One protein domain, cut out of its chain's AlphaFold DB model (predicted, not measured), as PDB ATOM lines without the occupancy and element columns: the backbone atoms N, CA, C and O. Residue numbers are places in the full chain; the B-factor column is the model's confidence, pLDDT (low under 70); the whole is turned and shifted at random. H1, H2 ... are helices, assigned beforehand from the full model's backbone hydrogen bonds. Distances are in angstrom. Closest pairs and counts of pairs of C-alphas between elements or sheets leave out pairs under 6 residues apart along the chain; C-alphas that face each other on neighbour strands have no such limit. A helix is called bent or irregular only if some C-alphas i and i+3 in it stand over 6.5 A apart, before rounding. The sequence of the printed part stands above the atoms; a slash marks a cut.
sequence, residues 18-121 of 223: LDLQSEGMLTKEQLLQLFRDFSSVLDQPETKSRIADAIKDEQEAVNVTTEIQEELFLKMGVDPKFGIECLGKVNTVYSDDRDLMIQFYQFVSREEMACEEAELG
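What this domain is: This is residues 18 to 121 of the 223 residues of an uncharacterized protein of Physcomitrium patens (UniProt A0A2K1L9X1). The long helix H5 and the helix H1 run side by side in the same direction, and H3 runs back slantwise over this pair, from the last part of H5 to H1. H2 crosses at the end of the pair where H5 ends, and H4 crosses at the other end, from H3 to the first part of H5. The printed part has 104 residues with five named helices, H1 to H5 in that order along the chain, and no named strand, and its class is all helix. It is compact, with a radius of gyration of the C-alphas of 13.9 A and spans of 38 by 32 by 20 A.

How they stand to each other: H5, residues 98 to 121, touches H1, residues 28 to 42, the same way at a shallow tilt of 21 degrees; their closest C-alphas are those of Phe 35 and Phe 107, 5.6 A apart. H3, residues 61 to 75, is a hub together with H5, and each touches the four other helices. H3 touches H5 with residues 61 to 65 alone, opposite ways at a steep tilt of 47 degrees; the closest C-alphas are those of Ala 61 and Cys 115, 5.1 A apart. H3 touches H1 with residues 68 to 73 alone, at a steep tilt of 51 degrees; the closest C-alphas are those of Leu 34 and Leu 72, 6.9 A apart. H2, residues 45 to 56, forms a helical hairpin with H3; the closest C-alphas are those of Ile 51 and Ala 61, 5.6 A apart. H2 also touches H5, where the closest C-alphas are those of Ala 52 and Ala 118, 5.2 A apart. H4, residues 80 to 93, touches H3 about perpendicular, at 81 degrees; the closest C-alphas are those of Glu 70 and Pro 80, 4.7 A apart. H4 and H5 only just touch, with 3 pairs of C-alphas within 8 A. H2 and H4 are apart. In H1, H2, H3 and H5 every O i to N i+4 pair is within hydrogen-bond range; in H4 it is 8 of 10.

Where its parts are: H5 measures 33.5 A from first to last C-alpha and ends at C-alpha 121, (124.277, 70.456, 91.420). H1 begins at C-alpha 28, (90.216, 71.183, 88.666), and measures 21.1 A. H2 measures 16.4 A, H3 21.7 A and H4 18.8 A. H4 is irregular: C-alphas 88 and 91 are 7.3 A apart.

The domain as a whole: The two C-alphas farthest apart are those of Asp 57 and Asp 96, 41.5 A. The printed part has no cut, and the four links between the helices are tight. The mean pLDDT of the printed part is 89.0, and residue 18 alone is under 70.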
ATOM      1  N   LEU A  18      90.819  81.926 108.330       60.34
ATOM      2  CA  LEU A  18      90.542  81.283 107.053       60.34
ATOM      3  C   LEU A  18      89.858  79.966 107.416       60.34
ATOM      4  O   LEU A  18      90.504  79.105 108.011       60.34
ATOM      5  N   ASP A  19      88.566  79.825 107.114       76.06
ATOM      6  CA  ASP A  19      87.939  78.503 107.023       76.06
ATOM      7  C   ASP A  19      88.629  77.782 105.861       76.06
ATOM      8  O   ASP A  19      88.232  77.897 104.701       76.06
ATOM      9  N   LEU A  20      89.759  77.143 106.167       86.12
ATOM     10  CA  LEU A  20      90.556  76.430 105.187       86.12
ATOM     11  C   LEU A  20      89.754  75.229 104.694       86.12
ATOM     12  O   LEU A  20      89.197  74.463 105.489       86.12
ATOM     13  N   GLN A  21      89.729  75.038 103.378       90.19
ATOM     14  CA  GLN A  21      89.183  73.820 102.805       90.19
ATOM     15  C   GLN A  21      89.969  72.626 103.353       90.19
ATOM     16  O   GLN A  21      91.165  72.499 103.106       90.19
ATOM     17  N   SER A  22      89.276  71.752 104.074       90.06
ATOM     18  CA  SER A  22      89.845  70.560 104.712       90.06
ATOM     19  C   SER A  22      89.051  69.284 104.410       90.06
ATOM     20  O   SER A  22      89.368  68.215 104.922       90.06
ATOM     21  N   GLU A  23      88.025  69.379 103.556       86.12
ATOM     22  CA  GLU A  23      87.155  68.265 103.181       86.12
ATOM     23  C   GLU A  23      86.903  68.214 101.663       86.12
ATOM     24  O   GLU A  23      87.023  69.207 100.936       86.12
ATOM     25  N   GLY A  24      86.512  67.029 101.186       90.44
ATOM     26  CA  GLY A  24      86.193  66.770  99.782       90.44
ATOM     27  C   GLY A  24      87.427  66.469  98.931       90.44
ATOM     28  O   GLY A  24      88.296  65.699  99.332       90.44
ATOM     29  N   MET A  25      87.474  67.050  97.733       93.50
ATOM     30  CA  MET A  25      88.602  66.958  96.806       93.50
ATOM     31  C   MET A  25      88.916  68.351  96.263       93.50
ATOM     32  O   MET A  25      88.016  69.182  96.120       93.50
ATOM     33  N   LEU A  26      90.180  68.595  95.921       93.06
ATOM     34  CA  LEU A  26      90.555  69.787  95.165       93.06
ATOM     35  C   LEU A  26      89.842  69.805  93.811       93.06
ATOM     36  O   LEU A  26      89.817  68.810  93.080       93.06
ATOM     37  N   THR A  27      89.268  70.956  93.479       93.69
ATOM     38  CA  THR A  27      88.665  71.200  92.165       93.69
ATOM     39  C   THR A  27      89.736  71.250  91.078       93.69
ATOM     40  O   THR A  27      90.919  71.485  91.347       93.69
ATOM     41  N   LYS A  28      89.321  71.068  89.822       93.00
ATOM     42  CA  LYS A  28      90.216  71.183  88.666       93.00
ATOM     43  C   LYS A  28      90.894  72.552  88.621       93.00
ATOM     44  O   LYS A  28      92.094  72.634  88.390       93.00
ATOM     45  N   GLU A  29      90.150  73.620  88.883       93.69
ATOM     46  CA  GLU A  29      90.659  74.990  88.882       93.69
ATOM     47  C   GLU A  29      91.731  75.188  89.958       93.69
ATOM     48  O   GLU A  29      92.766  75.791  89.678       93.69
ATOM     49  N   GLN A  30      91.527  74.631  91.155       93.62
ATOM     50  CA  GLN A  30      92.520  74.669  92.231       93.62
ATOM     51  C   GLN A  30      93.782  73.880  91.869       93.62
ATOM     52  O   GLN A  30      94.885  74.380  92.065       93.62
ATOM     53  N   LEU A  31      93.649  72.685  91.290       94.31
ATOM     54  CA  LEU A  31      94.804  71.899  90.842       94.31
ATOM     55  C   LEU A  31      95.609  72.646  89.767       94.31
ATOM     56  O   LEU A  31      96.823  72.781  89.881       94.31
ATOM     57  N   LEU A  32      94.935  73.204  88.760       93.62
ATOM     58  CA  LEU A  32      95.588  73.971  87.697       93.62
ATOM     59  C   LEU A  32      96.256  75.254  88.222       93.62
ATOM     60  O   LEU A  32      97.334  75.624  87.752       93.62
ATOM     61  N   GLN A  33      95.634  75.925  89.196       94.06
ATOM     62  CA  GLN A  33      96.224  77.063  89.902       94.06
ATOM     63  C   GLN A  33      97.522  76.648  90.601       94.06
ATOM     64  O   GLN A  33      98.555  77.275  90.374       94.06
ATOM     65  N   LEU A  34      97.476  75.564  91.384       94.81
ATOM     66  CA  LEU A  34      98.630  75.029  92.096       94.81
ATOM     67  C   LEU A  34      99.769  74.695  91.131       94.81
ATOM     68  O   LEU A  34     100.893  75.128  91.355       94.81
ATOM     69  N   PHE A  35      99.494  73.972  90.040       93.25
ATOM     70  CA  PHE A  35     100.533  73.550  89.093       93.25
ATOM     71  C   PHE A  35     101.276  74.743  88.488       93.25
ATOM     72  O   PHE A  35     102.506  74.736  88.379       93.25
ATOM     73  N   ARG A  36     100.533  75.788  88.113       93.44
ATOM     74  CA  ARG A  36     101.110  76.999  87.532       93.44
ATOM     75  C   ARG A  36     101.912  77.789  88.561       93.44
ATOM     76  O   ARG A  36     103.035  78.198  88.267       93.44
ATOM     77  N   ASP A  37     101.341  78.011  89.738       93.06
ATOM     78  CA  ASP A  37     101.969  78.826  90.772       93.06
ATOM     79  C   ASP A  37     103.214  78.121  91.332       93.06
ATOM     80  O   ASP A  37     104.256  78.754  91.481       93.06
ATOM     81  N   PHE A  38     103.158  76.800  91.521       92.56
ATOM     82  CA  PHE A  38     104.299  75.986  91.934       92.56
ATOM     83  C   PHE A  38     105.440  76.038  90.919       92.56
ATOM     84  O   PHE A  38     106.572  76.339  91.291       92.56
ATOM     85  N   SER A  39     105.149  75.850  89.624       90.19
ATOM     86  CA  SER A  39     106.175  75.995  88.583       90.19
ATOM     87  C   SER A  39     106.790  77.395  88.591       90.19
ATOM     88  O   SER A  39     108.000  77.527  88.436       90.19
ATOM     89  N   SER A  40     105.978  78.439  88.782       90.62
ATOM     90  CA  SER A  40     106.481  79.811  88.843       90.62
ATOM     91  C   SER A  40     107.345  80.072  90.073       90.62
ATOM     92  O   SER A  40     108.231  80.917  89.985       90.62
ATOM     93  N   VAL A  41     107.072  79.419  91.206       90.94
ATOM     94  CA  VAL A  41     107.856  79.562  92.440       90.94
ATOM     95  C   VAL A  41     109.162  78.777  92.348       90.94
ATOM     96  O   VAL A  41     110.193  79.309  92.748       90.94
ATOM     97  N   LEU A  42     109.162  77.573  91.770       87.81
ATOM     98  CA  LEU A  42     110.380  76.773  91.573       87.81
ATOM     99  C   LEU A  42     111.398  77.441  90.639       87.81
ATOM    100  O   LEU A  42     112.604  77.286  90.822       87.81
ATOM    101  N   ASP A  43     110.924  78.208  89.658       86.75
ATOM    102  CA  ASP A  43     111.794  78.937  88.732       86.75
ATOM    103  C   ASP A  43     112.419  80.203  89.375       86.75
ATOM    104  O   ASP A  43     113.295  80.828  88.770       86.75
ATOM    105  N   GLN A  44     112.018  80.586  90.598       88.00
ATOM    106  CA  GLN A  44     112.586  81.741  91.305       88.00
ATOM    107  C   GLN A  44     113.975  81.423  91.880       88.00
ATOM    108  O   GLN A  44     114.164  80.371  92.500       88.00
ATOM    109  N   PRO A  45     114.958  82.331  91.735       83.50
ATOM    110  CA  PRO A  45     116.306  82.115  92.254       83.50
ATOM    111  C   PRO A  45     116.333  81.970  93.782       83.50
ATOM    112  O   PRO A  45     117.143  81.207  94.303       83.50
ATOM    113  N   GLU A  46     115.428  82.640  94.498       85.75
ATOM    114  CA  GLU A  46     115.282  82.529  95.952       85.75
ATOM    115  C   GLU A  46     114.885  81.108  96.362       85.75
ATOM    116  O   GLU A  46     115.465  80.538  97.286       85.75
ATOM    117  N   THR A  47     113.942  80.509  95.637       86.62
ATOM    118  CA  THR A  47     113.510  79.126  95.850       86.62
ATOM    119  C   THR A  47     114.634  78.143  95.561       86.62
ATOM    120  O   THR A  47     114.896  77.256  96.370       86.62
ATOM    121  N   LYS A  48     115.348  78.325  94.447       85.38
ATOM    122  CA  LYS A  48     116.500  77.481  94.111       85.38
ATOM    123  C   LYS A  48     117.584  77.545  95.187       85.38
ATOM    124  O   LYS A  48     118.132  76.508  95.548       85.38
ATOM    125  N   SER A  49     117.850  78.736  95.736       84.50
ATOM    126  CA  SER A  49     118.766  78.888  96.872       84.50
ATOM    127  C   SER A  49     118.248  78.143  98.095       84.50
ATOM    128  O   SER A  49     118.999  77.379  98.682       84.50
ATOM    129  N   ARG A  50     116.961  78.287  98.436       85.81
ATOM    130  CA  ARG A  50     116.351  77.614  99.593       85.81
ATOM    131  C   ARG A  50     116.470  76.087  99.508       85.81
ATOM    132  O   ARG A  50     116.784  75.457 100.511       85.81
ATOM    133  N   ILE A  51     116.264  75.498  98.326       84.38
ATOM    134  CA  ILE A  51     116.420  74.046  98.121       84.38
ATOM    135  C   ILE A  51     117.903  73.645  98.241       84.38
ATOM    136  O   ILE A  51     118.222  72.673  98.921       84.38
ATOM    137  N   ALA A  52     118.822  74.406  97.639       82.56
ATOM    138  CA  ALA A  52     120.258  74.127  97.719       82.56
ATOM    139  C   ALA A  52     120.826  74.277  99.146       82.56
ATOM    140  O   ALA A  52     121.661  73.476  99.569       82.56
ATOM    141  N   ASP A  53     120.362  75.279  99.896       85.94
ATOM    142  CA  ASP A  53     120.739  75.511 101.291       85.94
ATOM    143  C   ASP A  53     120.244  74.365 102.186       85.94
ATOM    144  O   ASP A  53     120.996  73.880 103.027       85.94
ATOM    145  N   ALA A  54     119.038  73.844 101.945       84.50
ATOM    146  CA  ALA A  54     118.524  72.687 102.674       84.50
ATOM    147  C   ALA A  54     119.343  71.410 102.426       84.50
ATOM    148  O   ALA A  54     119.659  70.701 103.378       84.50
ATOM    149  N   ILE A  55     119.767  71.154 101.180       82.06
ATOM    150  CA  ILE A  55     120.683  70.040 100.871       82.06
ATOM    151  C   ILE A  55     122.011  70.197 101.625       82.06
ATOM    152  O   ILE A  55     122.561  69.225 102.146       82.06
ATOM    153  N   LYS A  56     122.535  71.425 101.708       82.50
ATOM    154  CA  LYS A  56     123.765  71.722 102.453       82.50
ATOM    155  C   LYS A  56     123.611  71.488 103.959       82.50
ATOM    156  O   LYS A  56     124.578  71.081 104.600       82.50
ATOM    157  N   ASP A  57     122.413  71.705 104.491       85.69
ATOM    158  CA  ASP A  57     122.043  71.447 105.885       85.69
ATOM    159  C   ASP A  57     121.605  69.983 106.133       85.69
ATOM    160  O   ASP A  57     120.982  69.684 107.153       85.69
ATOM    161  N   GLU A  58     121.945  69.061 105.220       80.31
ATOM    162  CA  GLU A  58     121.631  67.620 105.269       80.31
ATOM    163  C   GLU A  58     120.123  67.300 105.304       80.31
ATOM    164  O   GLU A  58     119.708  66.230 105.752       80.31
ATOM    165  N   GLN A  59     119.282  68.213 104.814       83.50
ATOM    166  CA  GLN A  59     117.857  67.969 104.613       83.50
ATOM    167  C   GLN A  59     117.584  67.444 103.203       83.50
ATOM    168  O   GLN A  59     118.328  67.710 102.263       83.50
ATOM    169  N   GLU A  60     116.482  66.713 103.038       83.88
ATOM    170  CA  GLU A  60     116.043  66.252 101.721       83.88
ATOM    171  C   GLU A  60     115.386  67.401 100.942       83.88
ATOM    172  O   GLU A  60     114.530  68.111 101.479       83.88
ATOM    173  N   ALA A  61     115.729  67.560  99.659       83.69
ATOM    174  CA  ALA A  61     115.144  68.598  98.804       83.69
ATOM    175  C   ALA A  61     113.611  68.500  98.727       83.69
ATOM    176  O   ALA A  61     112.935  69.523  98.612       83.69
ATOM    177  N   VAL A  62     113.069  67.282  98.847       84.81
ATOM    178  CA  VAL A  62     111.625  67.018  98.863       84.81
ATOM    179  C   VAL A  62     110.908  67.701 100.033       84.81
ATOM    180  O   VAL A  62     109.751  68.093  99.905       84.81
ATOM    181  N   ASN A  63     111.583  67.914 101.168       86.19
ATOM    182  CA  ASN A  63     110.979  68.611 102.303       86.19
ATOM    183  C   ASN A  63     110.744  70.084 101.963       86.19
ATOM    184  O   ASN A  63     109.681  70.622 102.256       86.19
ATOM    185  N   VAL A  64     111.693  70.719 101.271       86.06
ATOM    186  CA  VAL A  64     111.556  72.117 100.843       86.06
ATOM    187  C   VAL A  64     110.475  72.263  99.778       86.06
ATOM    188  O   VAL A  64     109.680  73.200  99.840       86.06
ATOM    189  N   THR A  65     110.406  71.348  98.806       87.62
ATOM    190  CA  THR A  65     109.334  71.387  97.799       87.62
ATOM    191  C   THR A  65     107.967  71.128  98.425       87.62
ATOM    192  O   THR A  65     107.009  71.811  98.060       87.62
ATOM    193  N   THR A  66     107.890  70.254  99.433       89.75
ATOM    194  CA  THR A  66     106.678  70.039 100.235       89.75
ATOM    195  C   THR A  66     106.278  71.311 100.982       89.75
ATOM    196  O   THR A  66     105.140  71.746 100.848       89.75
ATOM    197  N   GLU A  67     107.196  71.986 101.683       90.75
ATOM    198  CA  GLU A  67     106.906  73.266 102.358       90.75
ATOM    199  C   GLU A  67     106.370  74.325 101.381       90.75
ATOM    200  O   GLU A  67     105.441  75.069 101.700       90.75
ATOM    201  N   ILE A  68     106.903  74.379 100.157       91.06
ATOM    202  CA  ILE A  68     106.404  75.280  99.111       91.06
ATOM    203  C   ILE A  68     104.974  74.904  98.697       91.06
ATOM    204  O   ILE A  68     104.138  75.795  98.526       91.06
ATOM    205  N   GLN A  69     104.665  73.611  98.546       89.56
ATOM    206  CA  GLN A  69     103.294  73.154  98.289       89.56
ATOM    207  C   GLN A  69     102.359  73.573  99.434       89.56
ATOM    208  O   GLN A  69     101.281  74.110  99.172       89.56
ATOM    209  N   GLU A  70     102.783  73.416 100.692       92.25
ATOM    210  CA  GLU A  70     102.018  73.834 101.872       92.25
ATOM    211  C   GLU A  70     101.753  75.352 101.893       92.25
ATOM    212  O   GLU A  70     100.620  75.787 102.112       92.25
ATOM    213  N   GLU A  71     102.765  76.176 101.598       91.62
ATOM    214  CA  GLU A  71     102.628  77.635 101.494       91.62
ATOM    215  C   GLU A  71     101.639  78.053 100.395       91.62
ATOM    216  O   GLU A  71     100.876  79.012 100.564       91.62
ATOM    217  N   LEU A  72     101.645  77.353  99.257       92.06
ATOM    218  CA  LEU A  72     100.711  77.602  98.159       92.06
ATOM    219  C   LEU A  72      99.283  77.193  98.529       92.06
ATOM    220  O   LEU A  72      98.357  77.961  98.265       92.06
ATOM    221  N   PHE A  73      99.099  76.056  99.205       93.44
ATOM    222  CA  PHE A  73      97.785  75.651  99.707       93.44
ATOM    223  C   PHE A  73      97.206  76.681 100.678       93.44
ATOM    224  O   PHE A  73      96.060  77.099 100.499       93.44
ATOM    225  N   LEU A  74      98.010  77.193 101.616       91.12
ATOM    226  CA  LEU A  74      97.571  78.253 102.531       91.12
ATOM    227  C   LEU A  74      97.123  79.515 101.785       91.12
ATOM    228  O   LEU A  74      96.075  80.079 102.103       91.12
ATOM    229  N   LYS A  75      97.874  79.946 100.762       89.88
ATOM    230  CA  LYS A  75      97.505  81.106  99.925       89.88
ATOM    231  C   LYS A  75      96.202  80.884  99.157       89.88
ATOM    232  O   LYS A  75      95.475  81.841  98.904       89.88
ATOM    233  N   MET A  76      95.906  79.639  98.802       90.19
ATOM    234  CA  MET A  76      94.672  79.242  98.124       90.19
ATOM    235  C   MET A  76      93.491  79.012  99.079       90.19
ATOM    236  O   MET A  76      92.394  78.712  98.612       90.19
ATOM    237  N   GLY A  77      93.688  79.144 100.395       90.69
ATOM    238  CA  GLY A  77      92.655  78.862 101.391       90.69
ATOM    239  C   GLY A  77      92.387  77.365 101.585       90.69
ATOM    240  O   GLY A  77      91.275  76.983 101.939       90.69
ATOM    241  N   VAL A  78      93.382  76.517 101.333       92.00
ATOM    242  CA  VAL A  78      93.326  75.058 101.483       92.00
ATOM    243  C   VAL A  78      94.194  74.648 102.671       92.00
ATOM    244  O   VAL A  78      95.291  75.174 102.854       92.00
ATOM    245  N   ASP A  79      93.717  73.704 103.483       93.12
ATOM    246  CA  ASP A  79      94.533  73.108 104.537       93.12
ATOM    247  C   ASP A  79      95.694  72.315 103.905       93.12
ATOM    248  O   ASP A  79      95.445  71.448 103.063       93.12
ATOM    249  N   PRO A  80      96.959  72.575 104.279       91.81
ATOM    250  CA  PRO A  80      98.109  71.944 103.638       91.81
ATOM    251  C   PRO A  80      98.091  70.419 103.669       91.81
ATOM    252  O   PRO A  80      98.339  69.781 102.648       91.81
ATOM    253  N   LYS A  81      97.733  69.817 104.809       91.69
ATOM    254  CA  LYS A  81      97.711  68.355 104.945       91.69
ATOM    255  C   LYS A  81      96.638  67.751 104.052       91.69
ATOM    256  O   LYS A  81      96.901  66.775 103.352       91.69
ATOM    257  N   PHE A  82      95.459  68.365 104.044       92.44
ATOM    258  CA  PHE A  82      94.380  67.990 103.141       92.44
ATOM    259  C   PHE A  82      94.781  68.145 101.663       92.44
ATOM    260  O   PHE A  82      94.506  67.257 100.855       92.44
ATOM    261  N   GLY A  83      95.455  69.239 101.300       92.00
ATOM    262  CA  GLY A  83      95.925  69.500  99.938       92.00
ATOM    263  C   GLY A  83      96.909  68.439  99.440       92.00
ATOM    264  O   GLY A  83      96.716  67.883  98.358       92.00
ATOM    265  N   ILE A  84      97.906  68.093 100.258       92.75
ATOM    266  CA  ILE A  84      98.878  67.030  99.963       92.75
ATOM    267  C   ILE A  84      98.183  65.669  99.833       92.75
ATOM    268  O   ILE A  84      98.431  64.925  98.882       92.75
ATOM    269  N   GLU A  85      97.249  65.351 100.734       92.56
ATOM    270  CA  GLU A  85      96.470  64.114 100.642       92.56
ATOM    271  C   GLU A  85      95.638  64.057  99.347       92.56
ATOM    272  O   GLU A  85      95.525  63.002  98.716       92.56
ATOM    273  N   CYS A  86      95.089  65.195  98.908       93.06
ATOM    274  CA  CYS A  86      94.383  65.295  97.636       93.06
ATOM    275  C   CYS A  86      95.305  65.022  96.444       93.06
ATOM    276  O   CYS A  86      94.888  64.302  95.539       93.06
ATOM    277  N   LEU A  87      96.550  65.519  96.439       92.31
ATOM    278  CA  LEU A  87      97.513  65.239  95.361       92.31
ATOM    279  C   LEU A  87      97.739  63.734  95.171       92.31
ATOM    280  O   LEU A  87      97.716  63.249  94.038       92.31
ATOM    281  N   GLY A  88      97.829  62.974  96.267       90.25
ATOM    282  CA  GLY A  88      97.933  61.510  96.224       90.25
ATOM    283  C   GLY A  88      96.712  60.807  95.610       90.25
ATOM    284  O   GLY A  88      96.815  59.673  95.141       90.25
ATOM    285  N   LYS A  89      95.554  61.476  95.567       92.25
ATOM    286  CA  LYS A  89      94.288  60.940  95.040       92.25
ATOM    287  C   LYS A  89      93.958  61.426  93.627       92.25
ATOM    288  O   LYS A  89      93.047  60.866  93.016       92.25
ATOM    289  N   VAL A  90      94.689  62.401  93.068       90.75
ATOM    290  CA  VAL A  90      94.407  62.983  91.735       90.75
ATOM    291  C   VAL A  90      94.329  61.906  90.656       90.75
ATOM    292  O   VAL A  90      93.349  61.858  89.917       90.75
ATOM    293  N   ASN A  91      95.292  60.978  90.632       88.12
ATOM    294  CA  ASN A  91      95.327  59.891  89.649       88.12
ATOM    295  C   ASN A  91      94.157  58.896  89.780       88.12
ATOM    296  O   ASN A  91      93.886  58.136  88.859       88.12
ATOM    297  N   THR A  92      93.463  58.875  90.921       90.00
ATOM    298  CA  THR A  92      92.287  58.015  91.130       90.00
ATOM    299  C   THR A  92      90.990  58.751  90.803       90.00
ATOM    300  O   THR A  92      90.086  58.164  90.219       90.00
ATOM    301  N   VAL A  93      90.889  60.029  91.178       91.62
ATOM    302  CA  VAL A  93      89.655  60.819  91.043       91.62
ATOM    303  C   VAL A  93      89.493  61.414  89.642       91.62
ATOM    304  O   VAL A  93      88.371  61.512  89.152       91.62
ATOM    305  N   TYR A  94      90.593  61.793  88.989       91.69
ATOM    306  CA  TYR A  94      90.586  62.503  87.705       91.69
ATOM    307  C   TYR A  94      91.232  61.710  86.559       91.69
ATOM    308  O   TYR A  94      91.610  62.292  85.546       91.69
ATOM    309  N   SER A  95      91.333  60.384  86.685       89.56
ATOM    310  CA  SER A  95      91.946  59.504  85.676       89.56
ATOM    311  C   SER A  95      91.346  59.647  84.270       89.56
ATOM    312  O   SER A  95      92.056  59.484  83.276       89.56
ATOM    313  N   ASP A  96      90.059  59.988  84.176       93.31
ATOM    314  CA  ASP A  96      89.347  60.170  82.908       93.31
ATOM    315  C   ASP A  96      89.647  61.522  82.224       93.31
ATOM    316  O   ASP A  96      89.484  61.656  81.006       93.31
ATOM    317  N   ASP A  97      90.122  62.527  82.968       92.88
ATOM    318  CA  ASP A  97      90.472  63.850  82.438       92.88
ATOM    319  C   ASP A  97      91.933  63.872  81.980       92.88
ATOM    320  O   ASP A  97      92.853  64.249  82.710       92.88
ATOM    321  N   ARG A  98      92.158  63.451  80.732       91.12
ATOM    322  CA  ARG A  98      93.510  63.333  80.163       91.12
ATOM    323  C   ARG A  98      94.303  64.635  80.205       91.12
ATOM    324  O   ARG A  98      95.499  64.587  80.472       91.12
ATOM    325  N   ASP A  99      93.668  65.772  79.938       93.69
ATOM    326  CA  ASP A  99      94.365  67.059  79.904       93.69
ATOM    327  C   ASP A  99      94.826  67.465  81.304       93.69
ATOM    328  O   ASP A  99      95.957  67.925  81.478       93.69
ATOM    329  N   LEU A 100      93.980  67.244  82.316       91.56
ATOM    330  CA  LEU A 100      94.355  67.464  83.708       91.56
ATOM    331  C   LEU A 100      95.466  66.504  84.145       91.56
ATOM    332  O   LEU A 100      96.435  66.942  84.761       91.56
ATOM    333  N   MET A 101      95.371  65.223  83.780       93.19
ATOM    334  CA  MET A 101      96.394  64.229  84.107       93.19
ATOM    335  C   MET A 101      97.747  64.552  83.470       93.19
ATOM    336  O   MET A 101      98.777  64.418  84.127       93.19
ATOM    337  N   ILE A 102      97.769  65.040  82.224       90.38
ATOM    338  CA  ILE A 102      99.003  65.510  81.578       90.38
ATOM    339  C   ILE A 102      99.639  66.634  82.400       90.38
ATOM    340  O   ILE A 102     100.841  66.590  82.656       90.38
ATOM    341  N   GLN A 103      98.852  67.619  82.841       91.69
ATOM    342  CA  GLN A 103      99.377  68.719  83.653       91.69
ATOM    343  C   GLN A 103      99.824  68.262  85.045       91.69
ATOM    344  O   GLN A 103     100.852  68.726  85.528       91.69
ATOM    345  N   PHE A 104      99.119  67.308  85.655       92.00
ATOM    346  CA  PHE A 104      99.519  66.722  86.931       92.00
ATOM    347  C   PHE A 104     100.874  66.008  86.831       92.00
ATOM    348  O   PHE A 104     101.762  66.259  87.642       92.00
ATOM    349  N   TYR A 105     101.097  65.188  85.801       90.62
ATOM    350  CA  TYR A 105     102.399  64.540  85.608       90.62
ATOM    351  C   TYR A 105     103.513  65.532  85.255       90.62
ATOM    352  O   TYR A 105     104.656  65.333  85.657       90.62
ATOM    353  N   GLN A 106     103.199  66.618  84.542       90.50
ATOM    354  CA  GLN A 106     104.156  67.709  84.324       90.50
ATOM    355  C   GLN A 106     104.528  68.411  85.632       90.50
ATOM    356  O   GLN A 106     105.695  68.744  85.823       90.50
ATOM    357  N   PHE A 107     103.561  68.616  86.526       91.69
ATOM    358  CA  PHE A 107     103.786  69.163  87.860       91.69
ATOM    359  C   PHE A 107     104.697  68.254  88.700       91.69
ATOM    360  O   PHE A 107     105.714  68.730  89.197       91.69
ATOM    361  N   VAL A 108     104.409  66.950  88.770       90.12
ATOM    362  CA  VAL A 108     105.256  65.984  89.498       90.12
ATOM    363  C   VAL A 108     106.668  65.936  88.906       90.12
ATOM    364  O   VAL A 108     107.654  66.005  89.630       90.12
ATOM    365  N   SER A 109     106.786  65.900  87.576       88.62
ATOM    366  CA  SER A 109     108.091  65.906  86.907       88.62
ATOM    367  C   SER A 109     108.882  67.192  87.170       88.62
ATOM    368  O   SER A 109     110.105  67.150  87.269       88.62
ATOM    369  N   ARG A 110     108.210  68.345  87.286       88.62
ATOM    370  CA  ARG A 110     108.845  69.624  87.643       88.62
ATOM    371  C   ARG A 110     109.416  69.602  89.056       88.62
ATOM    372  O   ARG A 110     110.521  70.100  89.242       88.62
ATOM    373  N   GLU A 111     108.680  69.042  90.011       88.19
ATOM    374  CA  GLU A 111     109.166  68.847  91.378       88.19
ATOM    375  C   GLU A 111     110.409  67.954  91.396       88.19
ATOM    376  O   GLU A 111     111.450  68.370  91.896       88.19
ATOM    377  N   GLU A 112     110.329  66.782  90.759       87.75
ATOM    378  CA  GLU A 112     111.437  65.827  90.693       87.75
ATOM    379  C   GLU A 112     112.692  66.459  90.077       87.75
ATOM    380  O   GLU A 112     113.779  66.356  90.641       87.75
ATOM    381  N   MET A 113     112.547  67.195  88.969       87.38
ATOM    382  CA  MET A 113     113.669  67.901  88.342       87.38
ATOM    383  C   MET A 113     114.287  68.967  89.252       87.38
ATOM    384  O   MET A 113     115.501  69.151  89.209       87.38
ATOM    385  N   ALA A 114     113.487  69.679  90.051       86.88
ATOM    386  CA  ALA A 114     113.995  70.702  90.962       86.88
ATOM    387  C   ALA A 114     114.764  70.090  92.142       86.88
ATOM    388  O   ALA A 114     115.825  70.601  92.507       86.88
ATOM    389  N   CYS A 115     114.271  68.980  92.701       87.06
ATOM    390  CA  CYS A 115     115.004  68.216  93.711       87.06
ATOM    391  C   CYS A 115     116.316  67.673  93.136       87.06
ATOM    392  O   CYS A 115     117.382  67.868  93.714       87.06
ATOM    393  N   GLU A 116     116.254  67.074  91.947       86.94
ATOM    394  CA  GLU A 116     117.414  66.480  91.292       86.94
ATOM    395  C   GLU A 116     118.485  67.521  90.913       86.94
ATOM    396  O   GLU A 116     119.681  67.269  91.070       86.94
ATOM    397  N   GLU A 117     118.079  68.706  90.438       86.81
ATOM    398  CA  GLU A 117     118.987  69.832  90.168       86.81
ATOM    399  C   GLU A 117     119.753  70.238  91.434       86.81
ATOM    400  O   GLU A 117     120.963  70.480  91.371       86.81
ATOM    401  N   ALA A 118     119.071  70.281  92.580       85.25
ATOM    402  CA  ALA A 118     119.678  70.642  93.856       85.25
ATOM    403  C   ALA A 118     120.617  69.554  94.402       85.25
ATOM    404  O   ALA A 118     121.678  69.879  94.929       85.25
ATOM    405  N   GLU A 119     120.266  68.279  94.238       85.88
ATOM    406  CA  GLU A 119     121.072  67.141  94.699       85.88
ATOM    407  C   GLU A 119     122.337  66.927  93.859       85.88
ATOM    408  O   GLU A 119     123.427  66.712  94.393       85.88
ATOM    409  N   LEU A 120     122.211  66.977  92.529       84.56
ATOM    410  CA  LEU A 120     123.334  66.762  91.612       84.56
ATOM    411  C   LEU A 120     124.221  68.003  91.476       84.56
ATOM    412  O   LEU A 120     125.395  67.900  91.102       84.56
ATOM    413  N   GLY A 121     123.660  69.181  91.740       83.81
ATOM    414  CA  GLY A 121     124.277  70.456  91.420       83.81
ATOM    415  C   GLY A 121     124.264  70.765  89.913       83.81
ATOM    416  O   GLY A 121     124.023  69.897  89.064       83.81
TER     417      GLY A 121